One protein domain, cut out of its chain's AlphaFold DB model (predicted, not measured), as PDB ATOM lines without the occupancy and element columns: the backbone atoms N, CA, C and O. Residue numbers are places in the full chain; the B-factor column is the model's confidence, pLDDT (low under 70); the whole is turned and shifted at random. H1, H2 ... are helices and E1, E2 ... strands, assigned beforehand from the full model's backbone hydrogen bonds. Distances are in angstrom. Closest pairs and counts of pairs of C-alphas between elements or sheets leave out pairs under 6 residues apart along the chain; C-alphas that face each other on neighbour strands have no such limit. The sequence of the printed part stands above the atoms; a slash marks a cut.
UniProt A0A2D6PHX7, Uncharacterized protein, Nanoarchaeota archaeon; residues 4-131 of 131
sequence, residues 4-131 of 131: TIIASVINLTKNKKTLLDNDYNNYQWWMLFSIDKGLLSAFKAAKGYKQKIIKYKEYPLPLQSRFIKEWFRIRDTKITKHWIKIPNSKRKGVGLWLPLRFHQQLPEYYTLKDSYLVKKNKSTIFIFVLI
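What this domain is: This is residues 4 to 131 of the 131 residues of an uncharacterized protein of Nanoarchaeota archaeon (UniProt A0A2D6PHX7). Picture one antiparallel sheet of seven strands curled into a small, nearly closed barrel, with E2 coming back toward E4; the long helix H1 packs on one end of it and the short H3 on the other. The printed part has 128 residues, with E1, H1, H2, E2, H3, E3, E4, E5, E6 and E7 in that order along it. The sheet runs E2, E6, E7, E1, E5, E4, E3, and the class is mixed, helices and strands. The whole is compact, with a radius of gyration of the C-alphas of 14.2 A and spans of 41 by 31 by 28 A.

How they stand to each other: Start at E1, residues 4 to 9: it is the antiparallel neighbour of E7, residues 123 to 130, with N 7 and O 126 at 2.8 A, and of E5, residues 91 to 102, with N 8 and O 101 at 2.9 A. H1, residues 14 to 33, is on the sheet; look at the C-alphas of Lys 16 and Leu 96, its closest pair with E5, 7.0 A apart. H2, residues 41 to 45, only just touches H1, with 3 pairs of C-alphas within 8 A, made by residues 27 to 30 of H1 alone; the closest are those of Tyr 27 and Phe 43, 7.4 A. E2, residues 61 to 63, is an edge strand beside E6, residues 115 to 120, with N 61 and O 117 at 2.8 A. H3, residues 65 to 71, is on the opposite face from H1, at a height over the sheet of 7.1 A. E3, residues 72 to 74, E4, residues 82 to 88, and E5 form a meander, each strand the antiparallel neighbour of the one before; find N 73 and O 83 at 2.8 A and N 96 and O 86 at 2.8 A. E6 and E7 are a hairpin, with N 118 and O 125 at 2.8 A. The C-alphas of Leu 63 in E2 and Ile 86 in E4 are 7.9 A apart, the closest of those strands. Every O i to N i+4 pair is within hydrogen-bond range in H1 and H2, and 2 of 3 are in H3.

Where its parts are: Find C-alpha 4 at (-18.213, 21.571, -22.902), where E1 begins its 16.3 A. H1 runs 27.7 A from C-alpha 14 at (-28.320, 36.212, -45.303); H2, E2, H3 and E3 are short. E4 covers 19.2 A, E5 25.7 A with a bend of 84 degrees at residue 94, and E6 16.1 A. E7 runs 22.2 A to C-alpha 130 at (-20.203, 24.935, -18.292).

The domain as a whole: The C-alphas of Ile 35 and Glu 108, the two farthest apart, are 42.0 A apart. The printed part has no cut. The links H2 to E2 and E5 to E6 are long. Residues 46 to 57 and residue 93 have pLDDT under 70.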
ATOM      1  N   THR A   4     -18.067  20.808 -21.657       86.06
ATOM      2  CA  THR A   4     -18.213  21.571 -22.902       86.06
ATOM      3  C   THR A   4     -19.474  21.145 -23.639       86.06
ATOM      4  O   THR A   4     -19.682  19.959 -23.892       86.06
ATOM      5  N   ILE A   5     -20.314  22.113 -24.010       89.00
ATOM      6  CA  ILE A   5     -21.525  21.872 -24.788       89.00
ATOM      7  C   ILE A   5     -21.500  22.659 -26.095       89.00
ATOM      8  O   ILE A   5     -21.307  23.867 -26.124       89.00
ATOM      9  N   ILE A   6     -21.740  21.964 -27.201       90.88
ATOM     10  CA  ILE A   6     -21.789  22.542 -28.540       90.88
ATOM     11  C   ILE A   6     -23.224  22.956 -28.898       90.88
ATOM     12  O   ILE A   6     -24.175  22.204 -28.655       90.88
ATOM     13  N   ALA A   7     -23.383  24.118 -29.527       92.12
ATOM     14  CA  ALA A   7     -24.636  24.536 -30.147       92.12
ATOM     15  C   ALA A   7     -24.403  25.053 -31.565       92.12
ATOM     16  O   ALA A   7     -23.524  25.877 -31.804       92.12
ATOM     17  N   SER A   8     -25.221  24.618 -32.513       92.88
ATOM     18  CA  SER A   8     -25.198  25.160 -33.871       92.88
ATOM     19  C   SER A   8     -26.072  26.403 -33.957       92.88
ATOM     20  O   SER A   8     -27.179  26.420 -33.412       92.88
ATOM     21  N   VAL A   9     -25.615  27.419 -34.688       92.69
ATOM     22  CA  VAL A   9     -26.488  28.529 -35.082       92.69
ATOM     23  C   VAL A   9     -27.351  28.072 -36.250       92.69
ATOM     24  O   VAL A   9     -26.829  27.656 -37.285       92.69
ATOM     25  N   ILE A  10     -28.668  28.149 -36.084       92.38
ATOM     26  CA  ILE A  10     -29.640  27.716 -37.095       92.38
ATOM     27  C   ILE A  10     -30.392  28.917 -37.677       92.38
ATOM     28  O   ILE A  10     -30.347  30.012 -37.126       92.38
ATOM     29  N   ASN A  11     -31.066  28.717 -38.811       89.44
ATOM     30  CA  ASN A  11     -32.011  29.665 -39.420       89.44
ATOM     31  C   ASN A  11     -31.484  31.114 -39.548       89.44
ATOM     32  O   ASN A  11     -32.213  32.089 -39.346       89.44
ATOM     33  N   LEU A  12     -30.201  31.270 -39.888       89.25
ATOM     34  CA  LEU A  12     -29.602  32.578 -40.150       89.25
ATOM     35  C   LEU A  12     -30.132  33.169 -41.456       89.25
ATOM     36  O   LEU A  12     -29.992  32.572 -42.522       89.25
ATOM     37  N   THR A  13     -30.648  34.395 -41.393       90.62
ATOM     38  CA  THR A  13     -30.876  35.187 -42.606       90.62
ATOM     39  C   THR A  13     -29.537  35.558 -43.245       90.62
ATOM     40  O   THR A  13     -28.530  35.702 -42.545       90.62
ATOM     41  N   LYS A  14     -29.525  35.779 -44.568       90.75
ATOM     42  CA  LYS A  14     -28.320  36.212 -45.303       90.75
ATOM     43  C   LYS A  14     -27.663  37.429 -44.639       90.75
ATOM     44  O   LYS A  14     -26.467  37.408 -44.377       90.75
ATOM     45  N   ASN A  15     -28.460  38.424 -44.244       90.81
ATOM     46  CA  ASN A  15     -27.959  39.630 -43.579       90.81
ATOM     47  C   ASN A  15     -27.292  39.333 -42.229       90.81
ATOM     48  O   ASN A  15     -26.197  39.826 -41.969       90.81
ATOM     49  N   LYS A  16     -27.915  38.514 -41.367       90.50
ATOM     50  CA  LYS A  16     -27.310  38.142 -40.075       90.50
ATOM     51  C   LYS A  16     -26.019  37.352 -40.273       90.50
ATOM     52  O   LYS A  16     -25.057  37.594 -39.549       90.50
ATOM     53  N   LYS A  17     -25.988  36.457 -41.265       90.81
ATOM     54  CA  LYS A  17     -24.792  35.698 -41.627       90.81
ATOM     55  C   LYS A  17     -23.656  36.627 -42.057       90.81
ATOM     56  O   LYS A  17     -22.588  36.547 -41.469       90.81
ATOM     57  N   THR A  18     -23.895  37.562 -42.974       91.69
ATOM     58  CA  THR A  18     -22.872  38.523 -43.425       91.69
ATOM     59  C   THR A  18     -22.326  39.375 -42.279       91.69
ATOM     60  O   THR A  18     -21.124  39.617 -42.203       91.69
ATOM     61  N   LEU A  19     -23.190  39.828 -41.365       92.06
ATOM     62  CA  LEU A  19     -22.768  40.622 -40.206       92.06
ATOM     63  C   LEU A  19     -21.892  39.811 -39.244       92.06
ATOM     64  O   LEU A  19     -20.871  40.317 -38.779       92.06
ATOM     65  N   LEU A  20     -22.273  38.559 -38.982       91.00
ATOM     66  CA  LEU A  20     -21.505  37.645 -38.144       91.00
ATOM     67  C   LEU A  20     -20.175  37.254 -38.799       91.00
ATOM     68  O   LEU A  20     -19.136  37.233 -38.143       91.00
ATOM     69  N   ASP A  21     -20.206  36.994 -40.106       90.50
ATOM     70  CA  ASP A  21     -19.034  36.650 -40.899       90.50
ATOM     71  C   ASP A  21     -18.019  37.793 -40.911       90.50
ATOM     72  O   ASP A  21     -16.827  37.538 -40.764       90.50
ATOM     73  N   ASN A  22     -18.487  39.039 -41.015       91.56
ATOM     74  CA  ASN A  22     -17.641  40.225 -40.967       91.56
ATOM     75  C   ASN A  22     -16.866  40.334 -39.646       91.56
ATOM     76  O   ASN A  22     -15.653  40.510 -39.670       91.56
ATOM     77  N   ASP A  23     -17.536  40.186 -38.501       90.88
ATOM     78  CA  ASP A  23     -16.863  40.274 -37.198       90.88
ATOM     79  C   ASP A  23     -15.898  39.117 -36.969       90.88
ATOM     80  O   ASP A  23     -14.793  39.324 -36.469       90.88
ATOM     81  N   TYR A  24     -16.292  37.913 -37.387       90.25
ATOM     82  CA  TYR A  24     -15.426  36.746 -37.315       90.25
ATOM     83  C   TYR A  24     -14.154  36.943 -38.148       90.25
ATOM     84  O   TYR A  24     -13.055  36.721 -37.648       90.25
ATOM     85  N   ASN A  25     -14.293  37.411 -39.393       90.06
ATOM     86  CA  ASN A  25     -13.169  37.655 -40.296       90.06
ATOM     87  C   ASN A  25     -12.286  38.803 -39.790       90.06
ATOM     88  O   ASN A  25     -11.063  38.693 -39.817       90.06
ATOM     89  N   ASN A  26     -12.883  39.879 -39.275       91.44
ATOM     90  CA  ASN A  26     -12.147  40.982 -38.659       91.44
ATOM     91  C   ASN A  26     -11.339  40.512 -37.444       91.44
ATOM     92  O   ASN A  26     -10.212  40.961 -37.250       91.44
ATOM     93  N   TYR A  27     -11.878  39.573 -36.661       89.62
ATOM     94  CA  TYR A  27     -11.142  38.948 -35.567       89.62
ATOM     95  C   TYR A  27      -9.963  38.107 -36.066       89.62
ATOM     96  O   TYR A  27      -8.879  38.212 -35.499       89.62
ATOM     97  N   GLN A  28     -10.119  37.362 -37.169       87.75
ATOM     98  CA  GLN A  28      -8.992  36.653 -37.797       87.75
ATOM     99  C   GLN A  28      -7.872  37.619 -38.198       87.75
ATOM    100  O   GLN A  28      -6.713  37.384 -37.864       87.75
ATOM    101  N   TRP A  29      -8.215  38.723 -38.873       88.88
ATOM    102  CA  TRP A  29      -7.247  39.740 -39.300       88.88
ATOM    103  C   TRP A  29      -6.515  40.379 -38.119       88.88
ATOM    104  O   TRP A  29      -5.297  40.544 -38.169       88.88
ATOM    105  N   TRP A  30      -7.247  40.690 -37.049       87.94
ATOM    106  CA  TRP A  30      -6.666  41.219 -35.823       87.94
ATOM    107  C   TRP A  30      -5.697  40.223 -35.175       87.94
ATOM    108  O   TRP A  30      -4.591  40.600 -34.807       87.94
ATOM    109  N   MET A  31      -6.074  38.948 -35.072       85.06
ATOM    110  CA  MET A  31      -5.236  37.930 -34.430       85.06
ATOM    111  C   MET A  31      -4.003  37.549 -35.260       85.06
ATOM    112  O   MET A  31      -2.950  37.292 -34.684       85.06
ATOM    113  N   LEU A  32      -4.115  37.511 -36.593       84.56
ATOM    114  CA  LEU A  32      -3.017  37.130 -37.491       84.56
ATOM    115  C   LEU A  32      -2.041  38.276 -37.766       84.56
ATOM    116  O   LEU A  32      -0.836  38.052 -37.817       84.56
ATOM    117  N   PHE A  33      -2.560  39.485 -37.972       84.88
ATOM    118  CA  PHE A  33      -1.782  40.600 -38.513       84.88
ATOM    119  C   PHE A  33      -1.777  41.829 -37.604       84.88
ATOM    120  O   PHE A  33      -1.145  42.825 -37.937       84.88
ATOM    121  N   SER A  34      -2.499  41.803 -36.477       84.50
ATOM    122  CA  SER A  34      -2.727  42.986 -35.627       84.50
ATOM    123  C   SER A  34      -3.365  44.169 -36.372       84.50
ATOM    124  O   SER A  34      -3.260  45.313 -35.940       84.50
ATOM    125  N   ILE A  35      -4.067  43.903 -37.482       86.38
ATOM    126  CA  ILE A  35      -4.753  44.922 -38.285       86.38
ATOM    127  C   ILE A  35      -6.188  45.070 -37.789       86.38
ATOM    128  O   ILE A  35      -6.977  44.121 -37.821       86.38
ATOM    129  N   ASP A  36      -6.553  46.279 -37.369       89.31
ATOM    130  CA  ASP A  36      -7.920  46.596 -36.976       89.31
ATOM    131  C   ASP A  36      -8.793  46.942 -38.188       89.31
ATOM    132  O   ASP A  36      -8.670  48.010 -38.780       89.31
ATOM    133  N   LYS A  37      -9.728  46.049 -38.530       89.31
ATOM    134  CA  LYS A  37     -10.735  46.263 -39.584       89.31
ATOM    135  C   LYS A  37     -12.099  46.699 -39.030       89.31
ATOM    136  O   LYS A  37     -13.144  46.346 -39.577       89.31
ATOM    137  N   GLY A  38     -12.101  47.431 -37.916       86.69
ATOM    138  CA  GLY A  38     -13.318  47.861 -37.221       86.69
ATOM    139  C   GLY A  38     -13.861  46.793 -36.273       86.69
ATOM    140  O   GLY A  38     -15.075  46.637 -36.129       86.69
ATOM    141  N   LEU A  39     -12.974  46.020 -35.644       87.56
ATOM    142  CA  LEU A  39     -13.353  45.010 -34.662       87.56
ATOM    143  C   LEU A  39     -13.819  45.686 -33.360       87.56
ATOM    144  O   LEU A  39     -13.207  46.644 -32.885       87.56
ATOM    145  N   LEU A  40     -14.884  45.166 -32.739       84.31
ATOM    146  CA  LEU A  40     -15.338  45.670 -31.441       84.31
ATOM    147  C   LEU A  40     -14.251  45.535 -30.366       84.31
ATOM    148  O   LEU A  40     -13.597  44.498 -30.248       84.31
ATOM    149  N   SER A  41     -14.131  46.556 -29.513       82.81
ATOM    150  CA  SER A  41     -13.210  46.563 -28.366       82.81
ATOM    151  C   SER A  41     -13.421  45.364 -27.439       82.81
ATOM    152  O   SER A  41     -12.450  44.796 -26.950       82.81
ATOM    153  N   ALA A  42     -14.669  44.916 -27.273       79.81
ATOM    154  CA  ALA A  42     -15.017  43.713 -26.520       79.81
ATOM    155  C   ALA A  42     -14.270  42.457 -27.013       79.81
ATOM    156  O   ALA A  42     -13.800  41.665 -26.197       79.81
ATOM    157  N   PHE A  43     -14.117  42.294 -28.332       83.25
ATOM    158  CA  PHE A  43     -13.394  41.163 -28.916       83.25
ATOM    159  C   PHE A  43     -11.875  41.341 -28.834       83.25
ATOM    160  O   PHE A  43     -11.163  40.365 -28.618       83.25
ATOM    161  N   LYS A  44     -11.369  42.579 -28.923       83.06
ATOM    162  CA  LYS A  44      -9.938  42.881 -28.735       83.06
ATOM    163  C   LYS A  44      -9.467  42.644 -27.300       83.06
ATOM    164  O   LYS A  44      -8.373  42.131 -27.093       83.06
ATOM    165  N   ALA A  45     -10.294  43.016 -26.322       76.44
ATOM    166  CA  ALA A  45      -9.995  42.899 -24.897       76.44
ATOM    167  C   ALA A  45      -9.969  41.445 -24.406       76.44
ATOM    168  O   ALA A  45      -9.359  41.146 -23.387       76.44
ATOM    169  N   ALA A  46     -10.579  40.516 -25.147       68.56
ATOM    170  CA  ALA A  46     -10.558  39.088 -24.841       68.56
ATOM    171  C   ALA A  46      -9.207  38.411 -25.186       68.56
ATOM    172  O   ALA A  46      -9.172  37.237 -25.550       68.56
ATOM    173  N   LYS A  47      -8.085  39.137 -25.066       54.16
ATOM    174  CA  LYS A  47      -6.729  38.746 -25.508       54.16
ATOM    175  C   LYS A  47      -6.079  37.630 -24.665       54.16
ATOM    176  O   LYS A  47      -4.888  37.371 -24.801       54.16
ATOM    177  N   GLY A  48      -6.841  36.954 -23.811       56.34
ATOM    178  CA  GLY A  48      -6.333  36.027 -22.802       56.34
ATOM    179  C   GLY A  48      -7.064  34.692 -22.759       56.34
ATOM    180  O   GLY A  48      -7.497  34.299 -21.689       56.34
ATOM    181  N   TYR A  49      -7.202  33.978 -23.880       50.78
ATOM    182  CA  TYR A  49      -7.588  32.562 -23.841       50.78
ATOM    183  C   TYR A  49      -6.742  31.730 -24.801       50.78
ATOM    184  O   TYR A  49      -6.875  31.824 -26.015       50.78
ATOM    185  N   LYS A  50      -5.836  30.951 -24.192       48.94
ATOM    186  CA  LYS A  50      -5.031  29.845 -24.735       48.94
ATOM    187  C   LYS A  50      -4.793  29.914 -26.249       48.94
ATOM    188  O   LYS A  50      -5.471  29.255 -27.031       48.94
ATOM    189  N   GLN A  51      -3.696  30.576 -26.613       48.34
ATOM    190  CA  GLN A  51      -3.002  30.546 -27.913       48.34
ATOM    191  C   GLN A  51      -2.552  29.125 -28.361       48.34
ATOM    192  O   GLN A  51      -1.647  28.983 -29.175       48.34
ATOM    193  N   LYS A  52      -3.141  28.048 -27.819       47.47
ATOM    194  CA  LYS A  52      -2.737  26.648 -28.031       47.47
ATOM    195  C   LYS A  52      -3.617  25.863 -29.011       47.47
ATOM    196  O   LYS A  52      -3.438  24.659 -29.150       47.47
ATOM    197  N   ILE A  53      -4.547  26.504 -29.708       47.62
ATOM    198  CA  ILE A  53      -5.428  25.864 -30.698       47.62
ATOM    199  C   ILE A  53      -5.488  26.902 -31.838       47.62
ATOM    200  O   ILE A  53      -6.063  27.961 -31.635       47.62
ATOM    201  N   ILE A  54      -4.850  26.779 -33.011       49.72
ATOM    202  CA  ILE A  54      -4.614  25.621 -33.888       49.72
ATOM    203  C   ILE A  54      -3.421  25.939 -34.811       49.72
ATOM    204  O   ILE A  54      -3.347  27.039 -35.357       49.72
ATOM    205  N   LYS A  55      -2.551  24.951 -35.064       45.41
ATOM    206  CA  LYS A  55      -1.712  24.876 -36.274       45.41
ATOM    207  C   LYS A  55      -2.628  24.965 -37.504       45.41
ATOM    208  O   LYS A  55      -3.124  23.944 -37.961       45.41
ATOM    209  N   TYR A  56      -2.891  26.174 -37.991       47.34
ATOM    210  CA  TYR A  56      -3.621  26.459 -39.227       47.34
ATOM    211  C   TYR A  56      -5.078  25.950 -39.267       47.34
ATOM    212  O   TYR A  56      -5.346  24.843 -39.728       47.34
ATOM    213  N   LYS A  57      -6.040  26.802 -38.870       63.94
ATOM    214  CA  LYS A  57      -7.202  27.083 -39.742       63.94
ATOM    215  C   LYS A  57      -7.945  28.380 -39.387       63.94
ATOM    216  O   LYS A  57      -7.958  29.243 -40.246       63.94
ATOM    217  N   GLU A  58      -8.463  28.596 -38.174       76.19
ATOM    218  CA  GLU A  58      -9.117  29.869 -37.774       76.19
ATOM    219  C   GLU A  58      -9.093  30.047 -36.235       76.19
ATOM    220  O   GLU A  58      -9.150  29.063 -35.495       76.19
ATOM    221  N   TYR A  59      -9.031  31.288 -35.741       82.75
ATOM    222  CA  TYR A  59      -9.139  31.648 -34.323       82.75
ATOM    223  C   TYR A  59     -10.607  31.660 -33.858       82.75
ATOM    224  O   TYR A  59     -11.447  32.311 -34.490       82.75
ATOM    225  N   PRO A  60     -10.955  31.004 -32.737       85.44
ATOM    226  CA  PRO A  60     -12.285  31.115 -32.143       85.44
ATOM    227  C   PRO A  60     -12.586  32.554 -31.712       85.44
ATOM    228  O   PRO A  60     -11.788  33.155 -30.998       85.44
ATOM    229  N   LEU A  61     -13.743  33.099 -32.093       87.44
ATOM    230  CA  LEU A  61     -14.174  34.421 -31.640       87.44
ATOM    231  C   LEU A  61     -14.682  34.305 -30.188       87.44
ATOM    232  O   LEU A  61     -15.651  33.577 -29.943       87.44
ATOM    233  N   PRO A  62     -14.057  34.993 -29.220       86.38
ATOM    234  CA  PRO A  62     -14.394  34.844 -27.813       86.38
ATOM    235  C   PRO A  62     -15.703  35.555 -27.461       86.38
ATOM    236  O   PRO A  62     -15.945  36.702 -27.843       86.38
ATOM    237  N   LEU A  63     -16.519  34.885 -26.650       86.06
ATOM    238  CA  LEU A  63     -17.660  35.450 -25.947       86.06
ATOM    239  C   LEU A  63     -17.398  35.438 -24.446       86.06
ATOM    240  O   LEU A  63     -17.300  34.385 -23.822       86.06
ATOM    241  N   GLN A  64     -17.333  36.627 -23.858       84.75
ATOM    242  CA  GLN A  64     -17.129  36.775 -22.421       84.75
ATOM    243  C   GLN A  64     -18.397  36.372 -21.656       84.75
ATOM    244  O   GLN A  64     -19.509  36.748 -22.030       84.75
ATOM    245  N   SER A  65     -18.219  35.665 -20.545       84.62
ATOM    246  CA  SER A  65     -19.258  35.193 -19.624       84.62
ATOM    247  C   SER A  65     -20.206  36.302 -19.187       84.62
ATOM    248  O   SER A  65     -21.412  36.074 -19.140       84.62
ATOM    249  N   ARG A  66     -19.701  37.523 -18.945       83.12
ATOM    250  CA  ARG A  66     -20.549  38.685 -18.622       83.12
ATOM    251  C   ARG A  66     -21.617  38.949 -19.686       83.12
ATOM    252  O   ARG A  66     -22.760  39.213 -19.342       83.12
ATOM    253  N   PHE A  67     -21.263  38.814 -20.966       82.75
ATOM    254  CA  PHE A  67     -22.209  38.983 -22.061       82.75
ATOM    255  C   PHE A  67     -23.157  37.799 -22.127       82.75
ATOM    256  O   PHE A  67     -24.358  37.987 -22.232       82.75
ATOM    257  N   ILE A  68     -22.637  36.578 -22.011       84.50
ATOM    258  CA  ILE A  68     -23.451  35.364 -22.093       84.50
ATOM    259  C   ILE A  68     -24.537  35.351 -21.010       84.50
ATOM    260  O   ILE A  68     -25.686  35.065 -21.328       84.50
ATOM    261  N   LYS A  69     -24.206  35.722 -19.766       82.81
ATOM    262  CA  LYS A  69     -25.167  35.807 -18.655       82.81
ATOM    263  C   LYS A  69     -26.328  36.758 -18.950       82.81
ATOM    264  O   LYS A  69     -27.464  36.453 -18.617       82.81
ATOM    265  N   GLU A  70     -26.051  37.891 -19.588       83.19
ATOM    266  CA  GLU A  70     -27.070  38.895 -19.908       83.19
ATOM    267  C   GLU A  70     -27.851  38.557 -21.194       83.19
ATOM    268  O   GLU A  70     -29.018  38.924 -21.373       83.19
ATOM    269  N   TRP A  71     -27.195  37.888 -22.140       87.56
ATOM    270  CA  TRP A  71     -27.642  37.789 -23.530       87.56
ATOM    271  C   TRP A  71     -28.090  36.399 -23.958       87.56
ATOM    272  O   TRP A  71     -28.648  36.264 -25.049       87.56
ATOM    273  N   PHE A  72     -27.885  35.382 -23.127       89.62
ATOM    274  CA  PHE A  72     -28.498  34.076 -23.301       89.62
ATOM    275  C   PHE A  72     -29.951  34.115 -22.823       89.62
ATOM    276  O   PHE A  72     -30.252  34.603 -21.735       89.62
ATOM    277  N   ARG A  73     -30.878  33.632 -23.651       90.44
ATOM    278  CA  ARG A  73     -32.310  33.615 -23.344       90.44
ATOM    279  C   ARG A  73     -32.925  32.277 -23.707       90.44
ATOM    280  O   ARG A  73     -32.734  31.779 -24.816       90.44
ATOM    281  N   ILE A  74     -33.739  31.769 -22.790       89.56
ATOM    282  CA  ILE A  74     -34.644  30.652 -23.040       89.56
ATOM    283  C   ILE A  74     -36.005  31.253 -23.389       89.56
ATOM    284  O   ILE A  74     -36.614  31.952 -22.582       89.56
ATOM    285  N   ARG A  75     -36.439  31.061 -24.632       88.31
ATOM    286  CA  ARG A  75     -37.738  31.496 -25.153       88.31
ATOM    287  C   ARG A  75     -38.229  30.438 -26.113       88.31
ATOM    288  O   ARG A  75     -37.607  30.243 -27.156       88.31
ATOM    289  N   ASP A  76     -39.324  29.776 -25.760       87.19
ATOM    290  CA  ASP A  76     -39.909  28.760 -26.621       87.19
ATOM    291  C   ASP A  76     -40.562  29.428 -27.833       87.19
ATOM    292  O   ASP A  76     -41.502  30.211 -27.720       87.19
ATOM    293  N   THR A  77     -39.987  29.189 -29.003       91.25
ATOM    294  CA  THR A  77     -40.469  29.724 -30.274       91.25
ATOM    295  C   THR A  77     -40.521  28.593 -31.283       91.25
ATOM    296  O   THR A  77     -39.793  27.610 -31.152       91.25
ATOM    297  N   LYS A  78     -41.273  28.784 -32.373       89.94
ATOM    298  CA  LYS A  78     -41.330  27.824 -33.490       89.94
ATOM    299  C   LYS A  78     -39.951  27.472 -34.088       89.94
ATOM    300  O   LYS A  78     -39.843  26.481 -34.795       89.94
ATOM    301  N   ILE A  79     -38.915  28.288 -33.851       88.31
ATOM    302  CA  ILE A  79     -37.556  28.079 -34.378       88.31
ATOM    303  C   ILE A  79     -36.687  27.302 -33.382       88.31
ATOM    304  O   ILE A  79     -36.025  26.337 -33.751       88.31
ATOM    305  N   THR A  80     -36.622  27.767 -32.133       92.25
ATOM    306  CA  THR A  80     -35.844  27.140 -31.057       92.25
ATOM    307  C   THR A  80     -36.233  27.707 -29.695       92.25
ATOM    308  O   THR A  80     -36.745  28.825 -29.599       92.25
ATOM    309  N   LYS A  81     -35.902  26.952 -28.644       92.75
ATOM    310  CA  LYS A  81     -35.980  27.355 -27.238       92.75
ATOM    311  C   LYS A  81     -34.833  28.262 -26.802       92.75
ATOM    312  O   LYS A  81     -34.981  28.983 -25.823       92.75
ATOM    313  N   HIS A  82     -33.695  28.245 -27.496       93.69
ATOM    314  CA  HIS A  82     -32.469  28.882 -27.012       93.69
ATOM    315  C   HIS A  82     -31.960  29.963 -27.955       93.69
ATOM    316  O   HIS A  82     -31.775  29.736 -29.151       93.69
ATOM    317  N   TRP A  83     -31.670  31.131 -27.396       93.69
ATOM    318  CA  TRP A  83     -31.251  32.310 -28.138       93.69
ATOM    319  C   TRP A  83     -30.048  32.956 -27.469       93.69
ATOM    320  O   TRP A  83     -29.963  33.008 -26.245       93.69
ATOM    321  N   ILE A  84     -29.139  33.499 -28.272       92.44
ATOM    322  CA  ILE A  84     -28.028  34.307 -27.773       92.44
ATOM    323  C   ILE A  84     -27.896  35.591 -28.578       92.44
ATOM    324  O   ILE A  84     -28.025  35.582 -29.804       92.44
ATOM    325  N   LYS A  85     -27.636  36.705 -27.896       91.62
ATOM    326  CA  LYS A  85     -27.250  37.964 -28.538       91.62
ATOM    327  C   LYS A  85     -25.724  38.046 -28.606       91.62
ATOM    328  O   LYS A  85     -25.057  37.972 -27.582       91.62
ATOM    329  N   ILE A  86     -25.168  38.201 -29.808       88.62
ATOM    330  CA  ILE A  86     -23.745  38.520 -30.015       88.62
ATOM    331  C   ILE A  86     -23.618  40.027 -30.289       88.62
ATOM    332  O   ILE A  86     -24.390  40.554 -31.097       88.62
ATOM    333  N   PRO A  87     -22.663  40.746 -29.682       88.25
ATOM    334  CA  PRO A  87     -22.420  42.143 -30.024       88.25
ATOM    335  C   PRO A  87     -21.803  42.235 -31.427       88.25
ATOM    336  O   PRO A  87     -20.988  41.398 -31.799       88.25
ATOM    337  N   ASN A  88     -22.192  43.240 -32.220       89.56
ATOM    338  CA  ASN A  88     -21.755  43.343 -33.613       89.56
ATOM    339  C   ASN A  88     -21.180  44.712 -33.979       89.56
ATOM    340  O   ASN A  88     -21.761  45.735 -33.612       89.56
ATOM    341  N   SER A  89     -20.068  44.739 -34.725       86.88
ATOM    342  CA  SER A  89     -19.370  45.994 -35.074       86.88
ATOM    343  C   SER A  89     -20.226  46.960 -35.897       86.88
ATOM    344  O   SER A  89     -20.169  48.170 -35.683       86.88
ATOM    345  N   LYS A  90     -21.062  46.421 -36.792       86.06
ATOM    346  CA  LYS A  90     -21.953  47.173 -37.689       86.06
ATOM    347  C   LYS A  90     -23.325  47.471 -37.073       86.06
ATOM    348  O   LYS A  90     -24.102  48.221 -37.653       86.06
ATOM    349  N   ARG A  91     -23.641  46.898 -35.906       82.88
ATOM    350  CA  ARG A  91     -24.880  47.130 -35.140       82.88
ATOM    351  C   ARG A  91     -24.561  47.384 -33.666       82.88
ATOM    352  O   ARG A  91     -24.966  46.614 -32.787       82.88
ATOM    353  N   LYS A  92     -23.801  48.454 -33.406       70.88
ATOM    354  CA  LYS A  92     -23.398  48.864 -32.050       70.88
ATOM    355  C   LYS A  92     -24.640  49.052 -31.159       70.88
ATOM    356  O   LYS A  92     -25.659  49.558 -31.615       70.88
ATOM    357  N   GLY A  93     -24.586  48.565 -29.918       68.00
ATOM    358  CA  GLY A  93     -25.699  48.578 -28.948       68.00
ATOM    359  C   GLY A  93     -26.790  47.517 -29.181       68.00
ATOM    360  O   GLY A  93     -27.250  46.863 -28.239       68.00
ATOM    361  N   VAL A  94     -27.161  47.263 -30.440       78.50
ATOM    362  CA  VAL A  94     -28.269  46.351 -30.788       78.50
ATOM    363  C   VAL A  94     -27.835  44.888 -30.869       78.50
ATOM    364  O   VAL A  94     -28.597  44.016 -30.464       78.50
ATOM    365  N   GLY A  95     -26.626  44.591 -31.354       85.88
ATOM    366  CA  GLY A  95     -26.140  43.215 -31.516       85.88
ATOM    367  C   GLY A  95     -26.978  42.350 -32.474       85.88
ATOM    368  O   GLY A  95     -27.792  42.840 -33.261       85.88
ATOM    369  N   LEU A  96     -26.752  41.037 -32.431       90.88
ATOM    370  CA  LEU A  96     -27.380  40.032 -33.285       90.88
ATOM    371  C   LEU A  96     -27.982  38.914 -32.444       90.88
ATOM    372  O   LEU A  96     -27.251  38.149 -31.825       90.88
ATOM    373  N   TRP A  97     -29.307  38.778 -32.482       92.06
ATOM    374  CA  TRP A  97     -29.998  37.617 -31.924       92.06
ATOM    375  C   TRP A  97     -29.876  36.409 -32.846       92.06
ATOM    376  O   TRP A  97     -30.348  36.441 -33.994       92.06
ATOM    377  N   LEU A  98     -29.265  35.353 -32.319       92.62
ATOM    378  CA  LEU A  98     -28.972  34.108 -33.005       92.62
ATOM    379  C   LEU A  98     -29.747  32.948 -32.364       92.62
ATOM    380  O   LEU A  98     -29.656  32.776 -31.146       92.62
ATOM    381  N   PRO A  99     -30.490  32.153 -33.154       94.38
ATOM    382  CA  PRO A  99     -31.134  30.954 -32.648       94.38
ATOM    383  C   PRO A  99     -30.109  29.826 -32.521       94.38
ATOM    384  O   PRO A  99     -29.320  29.578 -33.438       94.38
ATOM    385  N   LEU A 100     -30.136  29.133 -31.387       94.12
ATOM    386  CA  LEU A 100     -29.221  28.049 -31.059       94.12
ATOM    387  C   LEU A 100     -29.938  26.708 -31.055       94.12
ATOM    388  O   LEU A 100     -31.022  26.576 -30.492       94.12
ATOM    389  N   ARG A 101     -29.287  25.688 -31.609       93.12
ATOM    390  CA  ARG A 101     -29.661  24.288 -31.414       93.12
ATOM    391  C   ARG A 101     -28.524  23.564 -30.714       93.12
ATOM    392  O   ARG A 101     -27.482  23.320 -31.321       93.12
ATOM    393  N   PHE A 102     -28.730  23.241 -29.445       91.81
ATOM    394  CA  PHE A 102     -27.790  22.441 -28.671       91.81
ATOM    395  C   PHE A 102     -27.768  20.996 -29.175       91.81
ATOM    396  O   PHE A 102     -28.802  20.458 -29.566       91.81
ATOM    397  N   HIS A 103     -26.587  20.375 -29.182       90.44
ATOM    398  CA  HIS A 103     -26.438  18.964 -29.561       90.44
ATOM    399  C   HIS A 103     -26.923  17.990 -28.473       90.44
ATOM    400  O   HIS A 103     -27.133  16.818 -28.756       90.44
ATOM    401  N   GLN A 104     -27.081  18.474 -27.240       89.69
ATOM    402  CA  GLN A 104     -27.599  17.732 -26.095       89.69
ATOM    403  C   GLN A 104     -28.382  18.678 -25.183       89.69
ATOM    404  O   GLN A 104     -28.234  19.899 -25.279       89.69
ATOM    405  N   GLN A 105     -29.190  18.123 -24.285       87.38
ATOM    406  CA  GLN A 105     -29.893  18.911 -23.279       87.38
ATOM    407  C   GLN A 105     -28.894  19.599 -22.334       87.38
ATOM    408  O   GLN A 105     -27.869  19.024 -21.955       87.38
ATOM    409  N   LEU A 106     -29.184  20.854 -21.984       86.88
ATOM    410  CA  LEU A 106     -28.429  21.573 -20.963       86.88
ATOM    411  C   LEU A 106     -28.712  20.944 -19.588       86.88
ATOM    412  O   LEU A 106     -29.853  20.547 -19.349       86.88
ATOM    413  N   PRO A 107     -27.713  20.848 -18.692       86.62
ATOM    414  CA  PRO A 107     -27.942  20.431 -17.311       86.62
ATOM    415  C   PRO A 107     -29.003  21.301 -16.626       86.62
ATOM    416  O   PRO A 107     -29.239  22.433 -17.039       86.62
ATOM    417  N   GLU A 108     -29.616  20.790 -15.562       83.12
ATOM    418  CA  GLU A 108     -30.577  21.562 -14.765       83.12
ATOM    419  C   GLU A 108     -29.896  22.732 -14.040       83.12
ATOM    420  O   GLU A 108     -30.393  23.856 -14.049       83.12
ATOM    421  N   TYR A 109     -28.690  22.486 -13.522       85.69
ATOM    422  CA  TYR A 109     -27.857  23.478 -12.854       85.69
ATOM    423  C   TYR A 109     -26.529  23.614 -13.597       85.69
ATOM    424  O   TYR A 109     -25.787  22.643 -13.745       85.69
ATOM    425  N   TYR A 110     -26.243  24.814 -14.097       87.62
ATOM    426  CA  TYR A 110     -24.968  25.144 -14.730       87.62
ATOM    427  C   TYR A 110     -24.693  26.643 -14.653       87.62
ATOM    428  O   TYR A 110     -25.607  27.469 -14.669       87.62
ATOM    429  N   THR A 111     -23.412  27.004 -14.666       84.69
ATOM    430  CA  THR A 111     -22.967  28.375 -14.924       84.69
ATOM    431  C   THR A 111     -22.227  28.448 -16.253       84.69
ATOM    432  O   THR A 111     -21.255  27.730 -16.485       84.69
ATOM    433  N   LEU A 112     -22.664  29.359 -17.127       84.00
ATOM    434  CA  LEU A 112     -21.972  29.652 -18.382       84.00
ATOM    435  C   LEU A 112     -20.700  30.468 -18.113       84.00
ATOM    436  O   LEU A 112     -20.757  31.582 -17.580       84.00
ATOM    437  N   LYS A 113     -19.557  29.917 -18.520       85.75
ATOM    438  CA  LYS A 113     -18.260  30.598 -18.555       85.75
ATOM    439  C   LYS A 113     -18.013  31.253 -19.913       85.75
ATOM    440  O   LYS A 113     -18.851  31.217 -20.819       85.75
ATOM    441  N   ASP A 114     -16.840  31.870 -20.038       84.56
ATOM    442  CA  ASP A 114     -16.323  32.339 -21.316       84.56
ATOM    443  C   ASP A 114     -16.409  31.200 -22.339       84.56
ATOM    444  O   ASP A 114     -16.021  30.060 -22.085       84.56
ATOM    445  N   SER A 115     -17.021  31.514 -23.470       86.00
ATOM    446  CA  SER A 115     -17.385  30.559 -24.512       86.00
ATOM    447  C   SER A 115     -16.888  31.070 -25.856       86.00
ATOM    448  O   SER A 115     -16.394  32.194 -25.965       86.00
ATOM    449  N   TYR A 116     -17.016  30.262 -26.902       87.19
ATOM    450  CA  TYR A 116     -16.391  30.570 -28.184       87.19
ATOM    451  C   TYR A 116     -17.343  30.364 -29.346       87.19
ATOM    452  O   TYR A 116     -18.157  29.444 -29.351       87.19
ATOM    453  N   LEU A 117     -17.196  31.202 -30.362       88.56
ATOM    454  CA  LEU A 117     -17.794  31.006 -31.670       88.56
ATOM    455  C   LEU A 117     -16.716  30.498 -32.630       88.56
ATOM    456  O   LEU A 117     -15.638  31.079 -32.737       88.56
ATOM    457  N   VAL A 118     -17.015  29.426 -33.351       87.06
ATOM    458  CA  VAL A 118     -16.122  28.776 -34.313       87.06
ATOM    459  C   VAL A 118     -16.886  28.549 -35.610       87.06
ATOM    460  O   VAL A 118     -18.084  28.253 -35.589       87.06
ATOM    461  N   LYS A 119     -16.210  28.657 -36.754       84.69
ATOM    462  CA  LYS A 119     -16.773  28.211 -38.027       84.69
ATOM    463  C   LYS A 119     -16.212  26.847 -38.409       84.69
ATOM    464  O   LYS A 119     -15.027  26.571 -38.266       84.69
ATOM    465  N   LYS A 120     -17.086  25.968 -38.898       78.00
ATOM    466  CA  LYS A 120     -16.725  24.646 -39.422       78.00
ATOM    467  C   LYS A 120     -17.543  24.375 -40.674       78.00
ATOM    468  O   LYS A 120     -18.766  24.378 -40.605       78.00
ATOM    469  N   ASN A 121     -16.886  24.139 -41.811       70.19
ATOM    470  CA  ASN A 121     -17.524  23.742 -43.076       70.19
ATOM    471  C   ASN A 121     -18.762  24.590 -43.441       70.19
ATOM    472  O   ASN A 121     -19.827  24.056 -43.731       70.19
ATOM    473  N   LYS A 122     -18.628  25.927 -43.406       70.38
ATOM    474  CA  LYS A 122     -19.700  26.927 -43.641       70.38
ATOM    475  C   LYS A 122     -20.787  27.016 -42.555       70.38
ATOM    476  O   LYS A 122     -21.626  27.917 -42.631       70.38
ATOM    477  N   SER A 123     -20.769  26.150 -41.545       76.56
ATOM    478  CA  SER A 123     -21.629  26.235 -40.364       76.56
ATOM    479  C   SER A 123     -20.981  27.075 -39.270       76.56
ATOM    480  O   SER A 123     -19.768  27.042 -39.068       76.56
ATOM    481  N   THR A 124     -21.808  27.824 -38.544       82.00
ATOM    482  CA  THR A 124     -21.384  28.569 -37.358       82.00
ATOM    483  C   THR A 124     -21.779  27.797 -36.106       82.00
ATOM    484  O   THR A 124     -22.938  27.404 -35.953       82.00
ATOM    485  N   ILE A 125     -20.809  27.578 -35.225       84.31
ATOM    486  CA  ILE A 125     -20.929  26.731 -34.044       84.31
ATOM    487  C   ILE A 125     -20.484  27.523 -32.817       84.31
ATOM    488  O   ILE A 125     -19.429  28.148 -32.817       84.31
ATOM    489  N   PHE A 126     -21.276  27.461 -31.759       82.25
ATOM    490  CA  PHE A 126     -20.881  27.877 -30.426       82.25
ATOM    491  C   PHE A 126     -20.366  26.697 -29.616       82.25
ATOM    492  O   PHE A 126     -20.963  25.621 -29.608       82.25
ATOM    493  N   ILE A 127     -19.281  26.935 -28.893       81.00
ATOM    494  CA  ILE A 127     -18.710  26.040 -27.899       81.00
ATOM    495  C   ILE A 127     -18.907  26.716 -26.546       81.00
ATOM    496  O   ILE A 127     -18.188  27.658 -26.210       81.00
ATOM    497  N   PHE A 128     -19.908  26.255 -25.802       80.88
ATOM    498  CA  PHE A 128     -20.200  26.704 -24.448       80.88
ATOM    499  C   PHE A 128     -19.382  25.916 -23.432       80.88
ATOM    500  O   PHE A 128     -19.310  24.689 -23.507       80.88
ATOM    501  N   VAL A 129     -18.792  26.616 -22.468       79.19
ATOM    502  CA  VAL A 129     -18.107  26.002 -21.325       79.19
ATOM    503  C   VAL A 129     -18.996  26.153 -20.095       79.19
ATOM    504  O   VAL A 129     -19.395  27.268 -19.753       79.19
ATOM    505  N   LEU A 130     -19.331  25.029 -19.463       80.88
ATOM    506  CA  LEU A 130     -20.203  24.935 -18.292       80.88
ATOM    507  C   LEU A 130     -19.422  24.453 -17.068       80.88
ATOM    508  O   LEU A 130     -18.532  23.608 -17.201       80.88
ATOM    509  N   ILE A 131     -19.805  24.951 -15.890       76.88
ATOM    510  CA  ILE A 131     -19.453  24.402 -14.568       76.88
ATOM    511  C   ILE A 131     -20.722  24.086 -13.802       76.88
ATOM    512  O   ILE A 131     -21.671  24.897 -13.928       76.88
TER     513      ILE A 131